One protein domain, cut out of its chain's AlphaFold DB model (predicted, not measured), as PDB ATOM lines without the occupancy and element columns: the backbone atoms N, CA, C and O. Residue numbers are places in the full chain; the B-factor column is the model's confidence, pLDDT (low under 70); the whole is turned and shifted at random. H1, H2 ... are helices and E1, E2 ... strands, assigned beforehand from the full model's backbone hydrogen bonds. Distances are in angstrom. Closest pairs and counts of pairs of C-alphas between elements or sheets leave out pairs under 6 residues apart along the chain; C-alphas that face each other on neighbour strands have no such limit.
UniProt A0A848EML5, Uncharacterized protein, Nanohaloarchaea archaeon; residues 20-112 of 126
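What this domain is: This is residues 20 to 112 of the 126 residues of an uncharacterized protein of Nanohaloarchaea archaeon (UniProt A0A848EML5). A small sheet of three strands, E1, E2 and E3, lies between two unlike ends of an elongated model: at one end H3 leads away from the ends of E1 and E2 and the backbone folds back through H4 to H5, and at the other end sits the short H2. H1 only grazes the sheet, and residues 93 to 99 stick out at the H3 end. The printed part has 93 residues, with three named strands and five named helices in the order E1 H1 E2 H2 E3 H3 H4 H5; the sheet order is E1 E2 E3, all parallel, and the class is mixed. It is only just compact, close to loose, with a radius of gyration of the C-alphas of 14.8 A and spans of 45 by 24 by 20 A.

Where its parts are: Find C-alpha 24 at (163.734, 172.896, 168.765); from there E1, residues 24 to 29, runs 14.8 A. Next come H1, residues 33 to 41, 12.2 A long, and E2, residues 46 to 51, 16.0 A. Further on are H2, residues 63 to 67, and E3, residues 74 to 76. H3, residues 81 to 94, begins at C-alpha 81 (159.506, 184.284, 155.962) and runs 20.2 A. H4 is residues 101 to 107, and H5, residues 109 to 112, ends at C-alpha 112 (156.944, 196.283, 152.023).

How they stand to each other: E1 and E2 are parallel at 16 degrees; look at N 25 and O 46, 2.8 A apart, within hydrogen-bond range. E2 and E3 are parallel at 23 degrees, with N 47 and O 74 at 2.8 A. E1, H1, E2 and E2, H2, E3 are strand-helix-strand units, parallel neighbour strands with a helix between, each with a right-handed crossover. H1 only grazes the sheet, with its residues 36 to 40; H2 is not on it. H3 is on one face of the sheet, giving two layers, a helix layer and a sheet layer; its closest C-alphas to E2 are Ala 50 and Glu 81, 4.3 A. H3 and H4 form a helical hairpin and only just touch, with 3 pairs of C-alphas within 8 A, the closest Met 92 and Arg 101 at 6.7 A, at a shallow tilt of 21 degrees, opposite ways. H3 and H5 are close but not clearly touching, Val 85 and Tyr 111 being 7.3 A apart by C-alphas. Every O i to N i+4 pair is within hydrogen-bond range in H1, H3 and H4; H2 has 0 of 1, with 1 of 2 O i to N i+3 pairs, and H5 is too short for such a pair.

The domain as a whole: The C-alphas farthest apart, those of Gly 69 and Lys 96, are 45.6 A apart. The printed part has no cut, and the link from E2 to H2, 11 residues, is long. The mean pLDDT of the printed part is 88.3; look for values under 70 at residues 54 to 64, of which 63 and 64 belong to H2.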
ATOM      1  N   LYS A  20     163.904 165.648 177.847       81.06
ATOM      2  CA  LYS A  20     163.919 165.635 176.384       81.06
ATOM      3  C   LYS A  20     165.287 166.045 175.867       81.06
ATOM      4  O   LYS A  20     165.838 167.058 176.278       81.06
ATOM      5  N   GLU A  21     165.796 165.280 174.913       83.56
ATOM      6  CA  GLU A  21     167.002 165.630 174.170       83.56
ATOM      7  C   GLU A  21     166.624 166.361 172.871       83.56
ATOM      8  O   GLU A  21     165.642 165.993 172.218       83.56
ATOM      9  N   LYS A  22     167.436 167.343 172.455       89.50
ATOM     10  CA  LYS A  22     167.354 168.014 171.141       89.50
ATOM     11  C   LYS A  22     166.034 168.749 170.901       89.50
ATOM     12  O   LYS A  22     165.308 168.494 169.936       89.50
ATOM     13  N   LEU A  23     165.726 169.697 171.773       95.44
ATOM     14  CA  LEU A  23     164.552 170.553 171.687       95.44
ATOM     15  C   LEU A  23     164.743 171.662 170.648       95.44
ATOM     16  O   LEU A  23     165.705 172.423 170.686       95.44
ATOM     17  N   THR A  24     163.781 171.791 169.734       96.00
ATOM     18  CA  THR A  24     163.734 172.896 168.765       96.00
ATOM     19  C   THR A  24     162.451 173.703 168.935       96.00
ATOM     20  O   THR A  24     161.353 173.145 168.905       96.00
ATOM     21  N   LEU A  25     162.585 175.020 169.083       95.94
ATOM     22  CA  LEU A  25     161.480 175.971 169.108       95.94
ATOM     23  C   LEU A  25     161.322 176.612 167.730       95.94
ATOM     24  O   LEU A  25     162.235 177.276 167.249       95.94
ATOM     25  N   TYR A  26     160.146 176.449 167.130       97.25
ATOM     26  CA  TYR A  26     159.761 177.143 165.902       97.25
ATOM     27  C   TYR A  26     158.818 178.299 166.236       97.25
ATOM     28  O   TYR A  26     157.836 178.097 166.954       97.25
ATOM     29  N   THR A  27     159.085 179.486 165.701       96.31
ATOM     30  CA  THR A  27     158.223 180.668 165.862       96.31
ATOM     31  C   THR A  27     158.114 181.452 164.550       96.31
ATOM     32  O   THR A  27     159.005 181.409 163.710       96.31
ATOM     33  N   THR A  28     156.989 182.120 164.304       95.62
ATOM     34  CA  THR A  28     156.765 182.857 163.046       95.62
ATOM     35  C   THR A  28     157.467 184.215 163.037       95.62
ATOM     36  O   THR A  28     157.827 184.726 161.986       95.62
ATOM     37  N   LEU A  29     157.731 184.782 164.208       93.94
ATOM     38  CA  LEU A  29     158.450 186.039 164.370       93.94
ATOM     39  C   LEU A  29     159.640 185.814 165.295       93.94
ATOM     40  O   LEU A  29     159.552 184.986 166.201       93.94
ATOM     41  N   GLN A  30     160.732 186.543 165.078       93.25
ATOM     42  CA  GLN A  30     161.878 186.554 165.977       93.25
ATOM     43  C   GLN A  30     161.421 186.706 167.440       93.25
ATOM     44  O   GLN A  30     160.665 187.629 167.759       93.25
ATOM     45  N   PRO A  31     161.854 185.803 168.337       91.81
ATOM     46  CA  PRO A  31     161.427 185.850 169.722       91.81
ATOM     47  C   PRO A  31     162.035 187.061 170.417       91.81
ATOM     48  O   PRO A  31     163.241 187.293 170.342       91.81
ATOM     49  N   CYS A  32     161.219 187.782 171.183       90.38
ATOM     50  CA  CYS A  32     161.732 188.863 172.015       90.38
ATOM     51  C   CYS A  32     162.683 188.337 173.101       90.38
ATOM     52  O   CYS A  32     162.680 187.149 173.456       90.38
ATOM     53  N   ILE A  33     163.429 189.250 173.725       87.81
ATOM     54  CA  ILE A  33     164.414 188.929 174.772       87.81
ATOM     55  C   ILE A  33     163.859 188.043 175.901       87.81
ATOM     56  O   ILE A  33     164.537 187.140 176.393       87.81
ATOM     57  N   MET A  34     162.598 188.248 176.294       90.00
ATOM     58  CA  MET A  34     161.927 187.447 177.324       90.00
ATOM     59  C   MET A  34     161.718 185.992 176.865       90.00
ATOM     60  O   MET A  34     161.928 185.054 177.643       90.00
ATOM     61  N   CYS A  35     161.301 185.793 175.615       92.38
ATOM     62  CA  CYS A  35     161.063 184.467 175.046       92.38
ATOM     63  C   CYS A  35     162.379 183.724 174.820       92.38
ATOM     64  O   CYS A  35     162.485 182.548 175.164       92.38
ATOM     65  N   LEU A  36     163.404 184.431 174.348       90.12
ATOM     66  CA  LEU A  36     164.741 183.883 174.160       90.12
ATOM     67  C   LEU A  36     165.388 183.458 175.489       90.12
ATOM     68  O   LEU A  36     165.898 182.346 175.604       90.12
ATOM     69  N   ALA A  37     165.286 184.284 176.535       89.56
ATOM     70  CA  ALA A  37     165.747 183.916 177.877       89.56
ATOM     71  C   ALA A  37     164.996 182.696 178.441       89.56
ATOM     72  O   ALA A  37     165.577 181.871 179.149       89.56
ATOM     73  N   THR A  38     163.708 182.560 178.110       91.50
ATOM     74  CA  THR A  38     162.914 181.380 178.478       91.50
ATOM     75  C   THR A  38     163.396 180.137 177.734       91.50
ATOM     76  O   THR A  38     163.566 179.099 178.365       91.50
ATOM     77  N   ALA A  39     163.679 180.243 176.432       91.88
ATOM     78  CA  ALA A  39     164.225 179.147 175.636       91.88
ATOM     79  C   ALA A  39     165.548 178.624 176.222       91.88
ATOM     80  O   ALA A  39     165.668 177.425 176.472       91.88
ATOM     81  N   ILE A  40     166.473 179.534 176.555       90.62
ATOM     82  CA  ILE A  40     167.743 179.214 177.231       90.62
ATOM     83  C   ILE A  40     167.483 178.484 178.553       90.62
ATOM     84  O   ILE A  40     168.043 177.423 178.816       90.62
ATOM     85  N   ARG A  41     166.598 179.021 179.402       90.12
ATOM     86  CA  ARG A  41     166.316 178.429 180.719       90.12
ATOM     87  C   ARG A  41     165.678 177.042 180.629       90.12
ATOM     88  O   ARG A  41     165.844 176.246 181.550       90.12
ATOM     89  N   CYS A  42     164.925 176.783 179.570       91.56
ATOM     90  CA  CYS A  42     164.229 175.524 179.347       91.56
ATOM     91  C   CYS A  42     165.069 174.479 178.601       91.56
ATOM     92  O   CYS A  42     164.534 173.413 178.311       91.56
ATOM     93  N   GLY A  43     166.341 174.768 178.299       91.56
ATOM     94  CA  GLY A  43     167.220 173.837 177.589       91.56
ATOM     95  C   GLY A  43     166.807 173.622 176.135       91.56
ATOM     96  O   GLY A  43     166.928 172.518 175.619       91.56
ATOM     97  N   ILE A  44     166.250 174.647 175.481       93.69
ATOM     98  CA  ILE A  44     165.987 174.580 174.041       93.69
ATOM     99  C   ILE A  44     167.325 174.664 173.305       93.69
ATOM    100  O   ILE A  44     168.028 175.662 173.420       93.69
ATOM    101  N   ASP A  45     167.649 173.637 172.526       93.75
ATOM    102  CA  ASP A  45     168.917 173.535 171.798       93.75
ATOM    103  C   ASP A  45     168.940 174.391 170.529       93.75
ATOM    104  O   ASP A  45     169.992 174.874 170.113       93.75
ATOM    105  N   ARG A  46     167.778 174.582 169.892       94.50
ATOM    106  CA  ARG A  46     167.665 175.329 168.636       94.50
ATOM    107  C   ARG A  46     166.416 176.197 168.581       94.50
ATOM    108  O   ARG A  46     165.320 175.756 168.917       94.50
ATOM    109  N   VAL A  47     166.563 177.415 168.077       94.44
ATOM    110  CA  VAL A  47     165.467 178.336 167.765       94.44
ATOM    111  C   VAL A  47     165.444 178.580 166.262       94.44
ATOM    112  O   VAL A  47     166.442 178.970 165.660       94.44
ATOM    113  N   VAL A  48     164.291 178.356 165.645       95.56
ATOM    114  CA  VAL A  48     164.057 178.625 164.228       95.56
ATOM    115  C   VAL A  48     162.930 179.637 164.107       95.56
ATOM    116  O   VAL A  48     161.843 179.405 164.640       95.56
ATOM    117  N   TYR A  49     163.164 180.739 163.402       94.88
ATOM    118  CA  TYR A  49     162.134 181.744 163.171       94.88
ATOM    119  C   TYR A  49     162.017 182.179 161.712       94.88
ATOM    120  O   TYR A  49     162.950 182.016 160.923       94.88
ATOM    121  N   ALA A  50     160.834 182.680 161.349       95.19
ATOM    122  CA  ALA A  50     160.533 183.056 159.971       95.19
ATOM    123  C   ALA A  50     160.941 184.501 159.667       95.19
ATOM    124  O   ALA A  50     161.828 184.703 158.847       95.19
ATOM    125  N   MET A  51     160.329 185.483 160.333       92.88
ATOM    126  CA  MET A  51     160.619 186.909 160.128       92.88
ATOM    127  C   MET A  51     161.534 187.479 161.206       92.88
ATOM    128  O   MET A  51     161.370 187.169 162.387       92.88
ATOM    129  N   GLU A  52     162.444 188.356 160.798       90.00
ATOM    130  CA  GLU A  52     163.240 189.198 161.688       90.00
ATOM    131  C   GLU A  52     162.378 190.357 162.221       90.00
ATOM    132  O   GLU A  52     161.500 190.876 161.527       90.00
ATOM    133  N   ALA A  53     162.627 190.780 163.456       85.94
ATOM    134  CA  ALA A  53     162.048 191.977 164.040       85.94
ATOM    135  C   ALA A  53     163.190 192.936 164.395       85.94
ATOM    136  O   ALA A  53     163.804 192.796 165.442       85.94
ATOM    137  N   GLU A  54     163.462 193.939 163.551       69.12
ATOM    138  CA  GLU A  54     164.634 194.835 163.689       69.12
ATOM    139  C   GLU A  54     164.779 195.515 165.065       69.12
ATOM    140  O   GLU A  54     165.879 195.891 165.464       69.12
ATOM    141  N   ASN A  55     163.674 195.679 165.799       62.72
ATOM    142  CA  ASN A  55     163.659 196.294 167.127       62.72
ATOM    143  C   ASN A  55     163.863 195.295 168.279       62.72
ATOM    144  O   ASN A  55     163.873 195.701 169.443       62.72
ATOM    145  N   GLU A  56     163.978 194.003 167.984       65.25
ATOM    146  CA  GLU A  56     164.202 192.958 168.974       65.25
ATOM    147  C   GLU A  56     165.687 192.615 169.095       65.25
ATOM    148  O   GLU A  56     166.503 192.788 168.190       65.25
ATOM    149  N   VAL A  57     166.056 192.159 170.288       63.53
ATOM    150  CA  VAL A  57     167.438 191.816 170.617       63.53
ATOM    151  C   VAL A  57     167.796 190.500 169.935       63.53
ATOM    152  O   VAL A  57     167.220 189.462 170.261       63.53
ATOM    153  N   SER A  58     168.777 190.525 169.032       64.31
ATOM    154  CA  SER A  58     169.263 189.297 168.409       64.31
ATOM    155  C   SER A  58     170.040 188.428 169.406       64.31
ATOM    156  O   SER A  58     170.525 188.883 170.449       64.31
ATOM    157  N   THR A  59     170.194 187.146 169.088       59.75
ATOM    158  CA  THR A  59     170.952 186.196 169.912       59.75
ATOM    159  C   THR A  59     172.416 186.587 170.090       59.75
ATOM    160  O   THR A  59     173.023 186.282 171.119       59.75
ATOM    161  N   GLU A  60     172.968 187.336 169.137       61.38
ATOM    162  CA  GLU A  60     174.329 187.872 169.172       61.38
ATOM    163  C   GLU A  60     174.505 188.943 170.254       61.38
ATOM    164  O   GLU A  60     175.626 189.175 170.704       61.38
ATOM    165  N   ALA A  61     173.411 189.554 170.718       62.16
ATOM    166  CA  ALA A  61     173.393 190.513 171.818       62.16
ATOM    167  C   ALA A  61     173.260 189.856 173.212       62.16
ATOM    168  O   ALA A  61     173.215 190.558 174.223       62.16
ATOM    169  N   LEU A  62     173.319 188.515 173.295       67.12
ATOM    170  CA  LEU A  62     173.457 187.747 174.544       67.12
ATOM    171  C   LEU A  62     174.878 187.184 174.835       67.12
ATOM    172  O   LEU A  62     174.991 186.123 175.459       67.12
ATOM    173  N   PRO A  63     175.996 187.832 174.441       60.38
ATOM    174  CA  PRO A  63     177.321 187.212 174.487       60.38
ATOM    175  C   PRO A  63     177.813 186.956 175.917       60.38
ATOM    176  O   PRO A  63     178.603 186.038 176.148       60.38
ATOM    177  N   ASP A  64     177.337 187.729 176.894       69.81
ATOM    178  CA  ASP A  64     177.745 187.568 178.289       69.81
ATOM    179  C   ASP A  64     177.124 186.334 178.950       69.81
ATOM    180  O   ASP A  64     177.729 185.757 179.851       69.81
ATOM    181  N   LEU A  65     175.982 185.838 178.462       75.06
ATOM    182  CA  LEU A  65     175.355 184.644 179.037       75.06
ATOM    183  C   LEU A  65     176.200 183.382 178.811       75.06
ATOM    184  O   LEU A  65     176.351 182.588 179.742       75.06
ATOM    185  N   LYS A  66     176.840 183.237 177.640       76.44
ATOM    186  CA  LYS A  66     177.790 182.134 177.383       76.44
ATOM    187  C   LYS A  66     178.945 182.142 178.380       76.44
ATOM    188  O   LYS A  66     179.325 181.095 178.895       76.44
ATOM    189  N   LYS A  67     179.483 183.326 178.703       80.31
ATOM    190  CA  LYS A  67     180.586 183.473 179.673       80.31
ATOM    191  C   LYS A  67     180.191 183.023 181.081       80.31
ATOM    192  O   LYS A  67     181.057 182.630 181.856       80.31
ATOM    193  N   HIS A  68     178.902 183.066 181.402       82.69
ATOM    194  CA  HIS A  68     178.349 182.617 182.677       82.69
ATOM    195  C   HIS A  68     177.809 181.176 182.643       82.69
ATOM    196  O   HIS A  68     177.134 180.764 183.583       82.69
ATOM    197  N   GLY A  69     178.133 180.401 181.600       82.25
ATOM    198  CA  GLY A  69     177.814 178.974 181.512       82.25
ATOM    199  C   GLY A  69     176.395 178.663 181.038       82.25
ATOM    200  O   GLY A  69     175.913 177.565 181.288       82.25
ATOM    201  N   ALA A  70     175.712 179.616 180.397       85.75
ATOM    202  CA  ALA A  70     174.433 179.338 179.756       85.75
ATOM    203  C   ALA A  70     174.640 178.674 178.387       85.75
ATOM    204  O   ALA A  70     175.383 179.196 177.548       85.75
ATOM    205  N   ASP A  71     173.912 177.586 178.144       87.38
ATOM    206  CA  ASP A  71     173.786 176.983 176.821       87.38
ATOM    207  C   ASP A  71     172.858 177.851 175.968       87.38
ATOM    208  O   ASP A  71     171.667 178.001 176.250       87.38
ATOM    209  N   ILE A  72     173.427 178.503 174.953       87.94
ATOM    210  CA  ILE A  72     172.669 179.371 174.049       87.94
ATOM    211  C   ILE A  72     172.207 178.547 172.850       87.94
ATOM    212  O   ILE A  72     173.067 177.939 172.207       87.94
ATOM    213  N   PRO A  73     170.902 178.574 172.518       90.44
ATOM    214  CA  PRO A  73     170.377 177.852 171.374       90.44
ATOM    215  C   PRO A  73     171.082 178.244 170.073       90.44
ATOM    216  O   PRO A  73     171.405 179.417 169.856       90.44
ATOM    217  N   GLU A  74     171.251 177.284 169.172       91.25
ATOM    218  CA  GLU A  74     171.548 177.574 167.770       91.25
ATOM    219  C   GLU A  74     170.360 178.286 167.125       91.25
ATOM    220  O   GLU A  74     169.205 177.952 167.393       91.25
ATOM    221  N   VAL A  75     170.621 179.262 166.258       90.06
ATOM    222  CA  VAL A  75     169.571 180.119 165.696       90.06
ATOM    223  C   VAL A  75     169.550 180.003 164.183       90.06
ATOM    224  O   VAL A  75     170.585 180.000 163.523       90.06
ATOM    225  N   THR A  76     168.355 179.863 163.617       92.31
ATOM    226  CA  THR A  76     168.135 179.865 162.168       92.31
ATOM    227  C   THR A  76     166.966 180.781 161.837       92.31
ATOM    228  O   THR A  76     165.854 180.552 162.309       92.31
ATOM    229  N   SER A  77     167.209 181.799 161.018       91.25
ATOM    230  CA  SER A  77     166.212 182.782 160.593       91.25
ATOM    231  C   SER A  77     165.754 182.555 159.147       91.25
ATOM    232  O   SER A  77     166.320 181.728 158.427       91.25
ATOM    233  N   GLY A  78     164.707 183.265 158.719       90.38
ATOM    234  CA  GLY A  78     164.257 183.298 157.322       90.38
ATOM    235  C   GLY A  78     163.439 182.085 156.863       90.38
ATOM    236  O   GLY A  78     163.050 182.000 155.695       90.38
ATOM    237  N   ILE A  79     163.145 181.119 157.741       94.38
ATOM    238  CA  ILE A  79     162.415 179.905 157.345       94.38
ATOM    239  C   ILE A  79     160.931 180.215 157.155       94.38
ATOM    240  O   ILE A  79     160.215 180.426 158.127       94.38
ATOM    241  N   ARG A  80     160.448 180.154 155.905       95.00
ATOM    242  CA  ARG A  80     159.058 180.500 155.525       95.00
ATOM    243  C   ARG A  80     158.687 181.953 155.847       95.00
ATOM    244  O   ARG A  80     157.560 182.251 156.246       95.00
ATOM    245  N   GLU A  81     159.656 182.853 155.685       94.44
ATOM    246  CA  GLU A  81     159.506 184.284 155.962       94.44
ATOM    247  C   GLU A  81     158.293 184.888 155.242       94.44
ATOM    248  O   GLU A  81     157.442 185.510 155.872       94.44
ATOM    249  N   GLN A  82     158.149 184.608 153.946       93.81
ATOM    250  CA  GLN A  82     157.063 185.136 153.117       93.81
ATOM    251  C   GLN A  82     155.676 184.672 153.582       93.81
ATOM    252  O   GLN A  82     154.697 185.408 153.474       93.81
ATOM    253  N   GLU A  83     155.548 183.457 154.116       96.50
ATOM    254  CA  GLU A  83     154.280 183.002 154.682       96.50
ATOM    255  C   GLU A  83     153.956 183.666 156.014       96.50
ATOM    256  O   GLU A  83     152.781 183.897 156.288       96.50
ATOM    257  N   SER A  84     154.965 184.007 156.815       96.12
ATOM    258  CA  SER A  84     154.751 184.798 158.026       96.12
ATOM    259  C   SER A  84     154.364 186.243 157.692       96.12
ATOM    260  O   SER A  84     153.420 186.762 158.287       96.12
ATOM    261  N   VAL A  85     154.986 186.856 156.676       94.88
ATOM    262  CA  VAL A  85     154.619 188.196 156.165       94.88
ATOM    263  C   VAL A  85     153.132 188.226 155.803       94.88
ATOM    264  O   VAL A  85     152.390 189.072 156.303       94.88
ATOM    265  N   LYS A  86     152.657 187.224 155.052       96.06
ATOM    266  CA  LYS A  86     151.236 187.087 154.683       96.06
ATOM    267  C   LYS A  86     150.293 186.987 155.883       96.06
ATOM    268  O   LYS A  86     149.175 187.493 155.824       96.06
ATOM    269  N   MET A  87     150.715 186.357 156.982       96.06
ATOM    270  CA  MET A  87     149.902 186.308 158.207       96.06
ATOM    271  C   MET A  87     149.733 187.700 158.828       96.06
ATOM    272  O   MET A  87     148.644 188.032 159.302       96.06
ATOM    273  N   PHE A  88     150.777 188.533 158.808       95.38
ATOM    274  CA  PHE A  88     150.697 189.914 159.291       95.38
ATOM    275  C   PHE A  88     149.892 190.819 158.352       95.38
ATOM    276  O   PHE A  88     149.128 191.656 158.837       95.38
ATOM    277  N   GLU A  89     149.984 190.624 157.033       95.12
ATOM    278  CA  GLU A  89     149.116 191.296 156.054       95.12
ATOM    279  C   GLU A  89     147.639 190.985 156.330       95.12
ATOM    280  O   GLU A  89     146.838 191.900 156.530       95.12
ATOM    281  N   GLN A  90     147.298 189.699 156.471       96.94
ATOM    282  CA  GLN A  90     145.943 189.258 156.810       96.94
ATOM    283  C   GLN A  90     145.470 189.858 158.144       96.94
ATOM    284  O   GLN A  90     144.344 190.347 158.251       96.94
ATOM    285  N   PHE A  91     146.330 189.891 159.165       96.50
ATOM    286  CA  PHE A  91     146.017 190.557 160.431       96.50
ATOM    287  C   PHE A  91     145.686 192.047 160.230       96.50
ATOM    288  O   PHE A  91     144.719 192.556 160.808       96.50
ATOM    289  N   MET A  92     146.450 192.752 159.391       96.06
ATOM    290  CA  MET A  92     146.231 194.169 159.092       96.06
ATOM    291  C   MET A  92     144.940 194.426 158.303       96.06
ATOM    292  O   MET A  92     144.343 195.497 158.465       96.06
ATOM    293  N   GLU A  93     144.467 193.465 157.515       96.19
ATOM    294  CA  GLU A  93     143.173 193.530 156.827       96.19
ATOM    295  C   GLU A  93     141.996 193.255 157.775       96.19
ATOM    296  O   GLU A  93     141.016 194.009 157.807       96.19
ATOM    297  N   GLU A  94     142.105 192.203 158.590       97.38
ATOM    298  CA  GLU A  94     141.019 191.716 159.444       97.38
ATOM    299  C   GLU A  94     140.815 192.554 160.712       97.38
ATOM    300  O   GLU A  94     139.689 192.704 161.198       97.38
ATOM    301  N   LYS A  95     141.894 193.088 161.295       96.00
ATOM    302  CA  LYS A  95     141.876 193.691 162.638       96.00
ATOM    303  C   LYS A  95     142.030 195.204 162.585       96.00
ATOM    304  O   LYS A  95     143.052 195.728 163.017       96.00
ATOM    305  N   LYS A  96     141.021 195.915 162.072       93.31
ATOM    306  CA  LYS A  96     141.072 197.367 161.777       93.31
ATOM    307  C   LYS A  96     141.313 198.288 162.982       93.31
ATOM    308  O   LYS A  96     142.020 199.275 162.819       93.31
ATOM    309  N   ASP A  97     140.831 197.919 164.171       95.00
ATOM    310  CA  ASP A  97     140.913 198.743 165.397       95.00
ATOM    311  C   ASP A  97     141.765 198.100 166.510       95.00
ATOM    312  O   ASP A  97     141.593 198.373 167.697       95.00
ATOM    313  N   HIS A  98     142.673 197.189 166.153       95.62
ATOM    314  CA  HIS A  98     143.504 196.500 167.140       95.62
ATOM    315  C   HIS A  98     144.718 197.343 167.558       95.62
ATOM    316  O   HIS A  98     145.424 197.887 166.713       95.62
ATOM    317  N   PHE A  99     145.016 197.396 168.860       94.19
ATOM    318  CA  PHE A  99     146.103 198.224 169.408       94.19
ATOM    319  C   PHE A  99     147.485 197.889 168.817       94.19
ATOM    320  O   PHE A  99     148.317 198.767 168.628       94.19
ATOM    321  N   ALA A 100     147.726 196.615 168.493       91.62
ATOM    322  CA  ALA A 100     149.005 196.156 167.948       91.62
ATOM    323  C   ALA A 100     149.262 196.582 166.490       91.62
ATOM    324  O   ALA A 100     150.348 196.335 165.976       91.62
ATOM    325  N   ARG A 101     148.298 197.206 165.797       94.56
ATOM    326  CA  ARG A 101     148.466 197.592 164.387       94.56
ATOM    327  C   ARG A 101     149.642 198.527 164.162       94.56
ATOM    328  O   ARG A 101     150.327 198.373 163.163       94.56
ATOM    329  N   ASP A 102     149.864 199.493 165.049       93.81
ATOM    330  CA  ASP A 102     150.964 200.443 164.866       93.81
ATOM    331  C   ASP A 102     152.319 199.750 165.011       93.81
ATOM    332  O   ASP A 102     153.208 199.983 164.202       93.81
ATOM    333  N   TYR A 103     152.430 198.797 165.939       90.88
ATOM    334  CA  TYR A 103     153.593 197.916 166.012       90.88
ATOM    335  C   TYR A 103     153.769 197.094 164.727       90.88
ATOM    336  O   TYR A 103     154.860 197.067 164.170       90.88
ATOM    337  N   VAL A 104     152.700 196.470 164.215       92.81
ATOM    338  CA  VAL A 104     152.773 195.660 162.985       92.81
ATOM    339  C   VAL A 104     153.145 196.512 161.767       92.81
ATOM    340  O   VAL A 104     153.905 196.049 160.926       92.81
ATOM    341  N   LYS A 105     152.681 197.765 161.670       92.62
ATOM    342  CA  LYS A 105     153.107 198.683 160.598       92.62
ATOM    343  C   LYS A 105     154.611 198.914 160.623       92.62
ATOM    344  O   LYS A 105     155.232 198.844 159.574       92.62
ATOM    345  N   GLU A 106     155.169 199.196 161.799       91.56
ATOM    346  CA  GLU A 106     156.608 199.410 161.966       91.56
ATOM    347  C   GLU A 106     157.398 198.134 161.661       91.56
ATOM    348  O   GLU A 106     158.356 198.185 160.895       91.56
ATOM    349  N   LEU A 107     156.944 196.990 162.182       90.56
ATOM    350  CA  LEU A 107     157.540 195.675 161.936       90.56
ATOM    351  C   LEU A 107     157.584 195.318 160.442       90.56
ATOM    352  O   LEU A 107     158.547 194.719 159.980       90.56
ATOM    353  N   MET A 108     156.543 195.672 159.688       91.62
ATOM    354  CA  MET A 108     156.401 195.304 158.278       91.62
ATOM    355  C   MET A 108     157.149 196.234 157.314       91.62
ATOM    356  O   MET A 108     157.198 195.917 156.129       91.62
ATOM    357  N   LYS A 109     157.736 197.355 157.766       90.62
ATOM    358  CA  LYS A 109     158.431 198.313 156.877       90.62
ATOM    359  C   LYS A 109     159.511 197.668 155.997       90.62
ATOM    360  O   LYS A 109     159.457 197.894 154.792       90.62
ATOM    361  N   PRO A 110     160.426 196.828 156.526       88.25
ATOM    362  CA  PRO A 110     161.452 196.188 155.697       88.25
ATOM    363  C   PRO A 110     160.860 195.216 154.664       88.25
ATOM    364  O   PRO A 110     161.475 194.926 153.646       88.25
ATOM    365  N   TYR A 111     159.639 194.737 154.910       87.19
ATOM    366  CA  TYR A 111     158.958 193.719 154.117       87.19
ATOM    367  C   TYR A 111     158.014 194.288 153.045       87.19
ATOM    368  O   TYR A 111     157.433 193.520 152.282       87.19
ATOM    369  N   GLN A 112     157.842 195.614 152.977       75.31
ATOM    370  CA  GLN A 112     156.944 196.283 152.023       75.31
ATOM    371  C   GLN A 112     157.640 196.722 150.726       75.31
ATOM    372  O   GLN A 112     156.971 196.855 149.701       75.31
TER     373      GLN A 112